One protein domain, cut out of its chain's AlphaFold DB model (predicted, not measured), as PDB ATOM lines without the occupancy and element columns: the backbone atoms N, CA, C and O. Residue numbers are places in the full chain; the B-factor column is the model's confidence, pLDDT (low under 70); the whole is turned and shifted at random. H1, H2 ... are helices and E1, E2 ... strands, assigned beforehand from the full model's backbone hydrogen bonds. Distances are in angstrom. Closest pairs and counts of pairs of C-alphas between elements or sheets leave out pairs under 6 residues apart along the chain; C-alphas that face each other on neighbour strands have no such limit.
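AT A GLANCE: This is residues 18 to 65 of the 216 residues of an uncharacterized protein of viral metagenome (UniProt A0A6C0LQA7). A long, narrow rod with a strand hairpin, E1 and E2, at one end and a single helix, H1, at the other; H1 sticks out free, joined to the hairpin by a stretch of chain. Between the two short strands, residues 21 to 33 make a drawn-out loop that reaches away from the helix. The printed part has 48 residues, with two named strands and one named helix in the order E1, E2, H1; the two-strand sheet is antiparallel and the class is mixed, helices and strands. The whole is extended, with a radius of gyration of the C-alphas of 17.2 A, and the C-alphas span 55 by 24 by 13 A.

HOW THE PARTS SIT: E1, residues 18 to 20, and E2, residues 34 to 37, are antiparallel neighbours and form a hairpin, with 132 degrees between their directions. The C-alphas of Lys 19 and Cys 35 face each other at 4.7 A. N 20 and O 34 are within hydrogen-bond range at 2.8 A, as are N 18 and O 36 at 2.9 A. Within the loop, residues 23 to 24 pair with residues 30 to 31, antiparallel. H1, residues 46 to 63, is apart from E1, and every O i to N i+4 pair inside it is within hydrogen-bond range.

IN THESE COORDINATES: E1 begins at C-alpha 18, (7.582, 13.563, 24.782), and is 6.4 A long from first to last C-alpha. E2 begins at C-alpha 34, (9.102, 11.710, 17.029), and is 9.8 A long. H1 is 25.8 A long and ends at C-alpha 63, (-19.882, 18.459, 43.752).

THE WHOLE: The two C-alphas farthest apart, those of Ser 27 and Gly 65, are 55.1 A apart. Residues 46 to 65, of which 46 to 63 belong to H1, stand free. The link from E1 to E2 is long, with 13 residues; that from E2 to H1 is short, with 8. The printed part has no cut. The mean pLDDT of the printed part is 84.1, and residue 40 is under 70.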
ATOM      1  N   HIS A  18       8.882  13.006  25.151       82.12
ATOM      2  CA  HIS A  18       7.582  13.563  24.782       82.12
ATOM      3  C   HIS A  18       7.410  13.601  23.262       82.12
ATOM      4  O   HIS A  18       8.377  13.755  22.511       82.12
ATOM      5  N   LYS A  19       6.158  13.471  22.806       86.75
ATOM      6  CA  LYS A  19       5.803  13.514  21.381       86.75
ATOM      7  C   LYS A  19       6.015  14.925  20.836       86.75
ATOM      8  O   LYS A  19       5.296  15.857  21.203       86.75
ATOM      9  N   ARG A  20       6.948  15.075  19.900       85.88
ATOM     10  CA  ARG A  20       7.045  16.248  19.032       85.88
ATOM     11  C   ARG A  20       6.039  16.088  17.893       85.88
ATOM     12  O   ARG A  20       6.001  15.043  17.246       85.88
ATOM     13  N   LYS A  21       5.206  17.107  17.660       86.38
ATOM     14  CA  LYS A  21       4.265  17.120  16.525       86.38
ATOM     15  C   LYS A  21       5.024  17.076  15.198       86.38
ATOM     16  O   LYS A  21       6.155  17.553  15.130       86.38
ATOM     17  N   SER A  22       4.382  16.553  14.155       91.06
ATOM     18  CA  SER A  22       4.894  16.683  12.792       91.06
ATOM     19  C   SER A  22       4.932  18.148  12.366       91.06
ATOM     20  O   SER A  22       4.048  18.923  12.737       91.06
ATOM     21  N   TYR A  23       5.926  18.511  11.565       86.44
ATOM     22  CA  TYR A  23       6.058  19.839  10.971       86.44
ATOM     23  C   TYR A  23       6.770  19.734   9.624       86.44
ATOM     24  O   TYR A  23       7.456  18.748   9.359       86.44
ATOM     25  N   THR A  24       6.613  20.748   8.784       90.69
ATOM     26  CA  THR A  24       7.357  20.866   7.527       90.69
ATOM     27  C   THR A  24       8.666  21.597   7.806       90.69
ATOM     28  O   THR A  24       8.660  22.655   8.440       90.69
ATOM     29  N   SER A  25       9.796  21.009   7.413       86.94
ATOM     30  CA  SER A  25      11.103  21.655   7.526       86.94
ATOM     31  C   SER A  25      11.184  22.870   6.598       86.94
ATOM     32  O   SER A  25      10.397  23.022   5.666       86.94
ATOM     33  N   ARG A  26      12.184  23.728   6.818       83.69
ATOM     34  CA  ARG A  26      12.460  24.868   5.929       83.69
ATOM     35  C   ARG A  26      12.815  24.431   4.497       83.69
ATOM     36  O   ARG A  26      12.587  25.193   3.572       83.69
ATOM     37  N   SER A  27      13.318  23.207   4.328       85.75
ATOM     38  CA  SER A  27      13.578  22.559   3.035       85.75
ATOM     39  C   SER A  27      12.347  21.882   2.410       85.75
ATOM     40  O   SER A  27      12.475  21.220   1.392       85.75
ATOM     41  N   GLY A  28      11.157  22.009   3.011       88.19
ATOM     42  CA  GLY A  28       9.904  21.480   2.459       88.19
ATOM     43  C   GLY A  28       9.578  20.030   2.839       88.19
ATOM     44  O   GLY A  28       8.455  19.580   2.622       88.19
ATOM     45  N   HIS A  29      10.491  19.298   3.479       90.88
ATOM     46  CA  HIS A  29      10.238  17.914   3.886       90.88
ATOM     47  C   HIS A  29       9.328  17.832   5.113       90.88
ATOM     48  O   HIS A  29       9.542  18.497   6.134       90.88
ATOM     49  N   ARG A  30       8.325  16.955   5.056       89.31
ATOM     50  CA  ARG A  30       7.451  16.680   6.197       89.31
ATOM     51  C   ARG A  30       8.166  15.777   7.199       89.31
ATOM     52  O   ARG A  30       8.418  14.606   6.943       89.31
ATOM     53  N   VAL A  31       8.454  16.312   8.379       89.25
ATOM     54  CA  VAL A  31       9.057  15.562   9.483       89.25
ATOM     55  C   VAL A  31       7.941  14.883  10.273       89.25
ATOM     56  O   VAL A  31       7.073  15.550  10.844       89.25
ATOM     57  N   HIS A  32       7.967  13.553  10.318       88.94
ATOM     58  CA  HIS A  32       7.034  12.736  11.097       88.94
ATOM     59  C   HIS A  32       7.147  13.005  12.611       88.94
ATOM     60  O   HIS A  32       8.183  13.488  13.087       88.94
ATOM     61  N   PRO A  33       6.087  12.730  13.397       91.31
ATOM     62  CA  PRO A  33       6.158  12.869  14.845       91.31
ATOM     63  C   PRO A  33       7.229  11.937  15.422       91.31
ATOM     64  O   PRO A  33       7.347  10.779  15.032       91.31
ATOM     65  N   ARG A  34       8.020  12.452  16.363       91.88
ATOM     66  CA  ARG A  34       9.102  11.710  17.029       91.88
ATOM     67  C   ARG A  34       9.045  11.922  18.531       91.88
ATOM     68  O   ARG A  34       8.532  12.938  19.003       91.88
ATOM     69  N   CYS A  35       9.606  10.987  19.275       90.00
ATOM     70  CA  CYS A  35       9.841  11.113  20.699       90.00
ATOM     71  C   CYS A  35      11.164  11.844  20.929       90.00
ATOM     72  O   CYS A  35      12.233  11.380  20.534       90.00
ATOM     73  N   VAL A  36      11.088  13.012  21.563       87.50
ATOM     74  CA  VAL A  36      12.254  13.835  21.905       87.50
ATOM     75  C   VAL A  36      12.434  13.820  23.413       87.50
ATOM     76  O   VAL A  36      11.449  13.868  24.156       87.50
ATOM     77  N   ARG A  37      13.687  13.727  23.868       84.25
ATOM     78  CA  ARG A  37      14.004  13.678  25.295       84.25
ATOM     79  C   ARG A  37      13.445  14.922  25.985       84.25
ATOM     80  O   ARG A  37      13.578  16.041  25.490       84.25
ATOM     81  N   SER A  38      12.759  14.716  27.100       72.44
ATOM     82  CA  SER A  38      12.256  15.795  27.935       72.44
ATOM     83  C   SER A  38      13.439  16.558  28.520       72.44
ATOM     84  O   SER A  38      14.248  15.986  29.242       72.44
ATOM     85  N   THR A  39      13.537  17.850  28.216       75.00
ATOM     86  CA  THR A  39      14.481  18.762  28.880       75.00
ATOM     87  C   THR A  39      13.939  19.279  30.212       75.00
ATOM     88  O   THR A  39      14.645  19.949  30.954       75.00
ATOM     89  N   THR A  40      12.673  18.984  30.521       67.69
ATOM     90  CA  THR A  40      12.010  19.391  31.758       67.69
ATOM     91  C   THR A  40      12.143  18.300  32.815       67.69
ATOM     92  O   THR A  40      11.846  17.137  32.543       67.69
ATOM     93  N   VAL A  41      12.504  18.712  34.036       73.69
ATOM     94  CA  VAL A  41      12.507  17.879  35.254       73.69
ATOM     95  C   VAL A  41      11.097  17.450  35.686       73.69
ATOM     96  O   VAL A  41      10.931  16.563  36.517       73.69
ATOM     97  N   HIS A  42      10.055  18.079  35.137       71.75
ATOM     98  CA  HIS A  42       8.665  17.769  35.451       71.75
ATOM     99  C   HIS A  42       8.126  16.609  34.608       71.75
ATOM    100  O   HIS A  42       8.282  16.582  33.387       71.75
ATOM    101  N   LYS A  43       7.400  15.701  35.276       71.44
ATOM    102  CA  LYS A  43       6.795  14.483  34.707       71.44
ATOM    103  C   LYS A  43       5.734  14.749  33.630       71.44
ATOM    104  O   LYS A  43       5.474  13.885  32.799       71.44
ATOM    105  N   GLU A  44       5.098  15.920  33.634       75.50
ATOM    106  CA  GLU A  44       4.049  16.274  32.675       75.50
ATOM    107  C   GLU A  44       4.277  17.646  32.032       75.50
ATOM    108  O   GLU A  44       4.904  18.537  32.604       75.50
ATOM    109  N   SER A  45       3.719  17.840  30.832       75.88
ATOM    110  CA  SER A  45       3.737  19.149  30.176       75.88
ATOM    111  C   SER A  45       2.861  20.159  30.925       75.88
ATOM    112  O   SER A  45       1.793  19.817  31.436       75.88
ATOM    113  N   SER A  46       3.240  21.440  30.886       76.31
ATOM    114  CA  SER A  46       2.444  22.541  31.457       76.31
ATOM    115  C   SER A  46       0.986  22.547  30.961       76.31
ATOM    116  O   SER A  46       0.054  22.833  31.720       76.31
ATOM    117  N   LYS A  47       0.755  22.156  29.697       77.06
ATOM    118  CA  LYS A  47      -0.588  22.046  29.111       77.06
ATOM    119  C   LYS A  47      -1.420  20.952  29.784       77.06
ATOM    120  O   LYS A  47      -2.591  21.190  30.088       77.06
ATOM    121  N   ASN A  48      -0.830  19.780  30.011       82.75
ATOM    122  CA  ASN A  48      -1.509  18.658  30.661       82.75
ATOM    123  C   ASN A  48      -1.756  18.951  32.140       82.75
ATOM    124  O   ASN A  48      -2.898  18.815  32.579       82.75
ATOM    125  N   TYR A  49      -0.756  19.496  32.843       84.56
ATOM    126  CA  TYR A  49      -0.903  19.973  34.219       84.56
ATOM    127  C   TYR A  49      -2.085  20.941  34.333       84.56
ATOM    128  O   TYR A  49      -3.019  20.730  35.105       84.56
ATOM    129  N   THR A  50      -2.108  21.968  33.479       82.62
ATOM    130  CA  THR A  50      -3.175  22.976  33.470       82.62
ATOM    131  C   THR A  50      -4.544  22.356  33.184       82.62
ATOM    132  O   THR A  50      -5.531  22.730  33.821       82.62
ATOM    133  N   ARG A  51      -4.634  21.412  32.237       86.69
ATOM    134  CA  ARG A  51      -5.884  20.706  31.917       86.69
ATOM    135  C   ARG A  51      -6.383  19.896  33.114       86.69
ATOM    136  O   ARG A  51      -7.542  20.053  33.493       86.69
ATOM    137  N   ARG A  52      -5.508  19.096  33.724       92.44
ATOM    138  CA  ARG A  52      -5.812  18.254  34.887       92.44
ATOM    139  C   ARG A  52      -6.281  19.093  36.072       92.44
ATOM    140  O   ARG A  52      -7.335  18.826  36.638       92.44
ATOM    141  N   VAL A  53      -5.562  20.171  36.397       87.44
ATOM    142  CA  VAL A  53      -5.948  21.096  37.475       87.44
ATOM    143  C   VAL A  53      -7.322  21.720  37.211       87.44
ATOM    144  O   VAL A  53      -8.147  21.786  38.122       87.44
ATOM    145  N   ARG A  54      -7.612  22.133  35.969       85.81
ATOM    146  CA  ARG A  54      -8.936  22.669  35.597       85.81
ATOM    147  C   ARG A  54     -10.050  21.633  35.743       85.81
ATOM    148  O   ARG A  54     -11.112  21.989  36.240       85.81
ATOM    149  N   GLN A  55      -9.815  20.383  35.340       88.75
ATOM    150  CA  GLN A  55     -10.786  19.294  35.506       88.75
ATOM    151  C   GLN A  55     -11.087  19.044  36.987       88.75
ATOM    152  O   GLN A  55     -12.251  19.038  37.373       88.75
ATOM    153  N   VAL A  56     -10.055  18.954  37.831       89.69
ATOM    154  CA  VAL A  56     -10.219  18.785  39.285       89.69
ATOM    155  C   VAL A  56     -11.005  19.948  39.895       89.69
ATOM    156  O   VAL A  56     -11.913  19.732  40.695       89.69
ATOM    157  N   GLN A  57     -10.695  21.190  39.514       85.25
ATOM    158  CA  GLN A  57     -11.442  22.358  39.990       85.25
ATOM    159  C   GLN A  57     -12.906  22.332  39.536       85.25
ATOM    160  O   GLN A  57     -13.790  22.623  40.337       85.25
ATOM    161  N   SER A  58     -13.163  21.964  38.278       84.75
ATOM    162  CA  SER A  58     -14.516  21.832  37.726       84.75
ATOM    163  C   SER A  58     -15.333  20.773  38.463       84.75
ATOM    164  O   SER A  58     -16.470  21.037  38.836       84.75
ATOM    165  N   ALA A  59     -14.748  19.599  38.709       87.94
ATOM    166  CA  ALA A  59     -15.407  18.513  39.427       87.94
ATOM    167  C   ALA A  59     -15.781  18.928  40.857       87.94
ATOM    168  O   ALA A  59     -16.905  18.703  41.294       87.94
ATOM    169  N   ARG A  60     -14.879  19.624  41.564       87.44
ATOM    170  CA  ARG A  60     -15.166  20.146  42.912       87.44
ATOM    171  C   ARG A  60     -16.311  21.147  42.918       87.44
ATOM    172  O   ARG A  60     -17.164  21.080  43.788       87.44
ATOM    173  N   LEU A  61     -16.327  22.070  41.956       84.75
ATOM    174  CA  LEU A  61     -17.412  23.043  41.807       84.75
ATOM    175  C   LEU A  61     -18.761  22.353  41.569       84.75
ATOM    176  O   LEU A  61     -19.756  22.729  42.185       84.75
ATOM    177  N   HIS A  62     -18.773  21.317  40.731       84.19
ATOM    178  CA  HIS A  62     -19.962  20.509  40.485       84.19
ATOM    179  C   HIS A  62     -20.451  19.798  41.755       84.19
ATOM    180  O   HIS A  62     -21.634  19.871  42.069       84.19
ATOM    181  N   ALA A  63     -19.546  19.184  42.524       85.50
ATOM    182  CA  ALA A  63     -19.882  18.459  43.752       85.50
ATOM    183  C   ALA A  63     -20.565  19.335  44.821       85.50
ATOM    184  O   ALA A  63     -21.410  18.851  45.561       85.50
ATOM    185  N   ILE A  64     -20.248  20.632  44.877       81.38
ATOM    186  CA  ILE A  64     -20.867  21.584  45.819       81.38
ATOM    187  C   ILE A  64     -22.111  22.291  45.245       81.38
ATOM    188  O   ILE A  64     -22.524  23.336  45.757       81.38
ATOM    189  N   GLY A  65     -22.655  21.806  44.122       81.44
ATOM    190  CA  GLY A  65     -23.815  22.400  43.445       81.44
ATOM    191  C   GLY A  65     -23.552  23.791  42.854       81.44
ATOM    192  O   GLY A  65     -24.484  24.528  42.531       81.44
TER     193      GLY A  65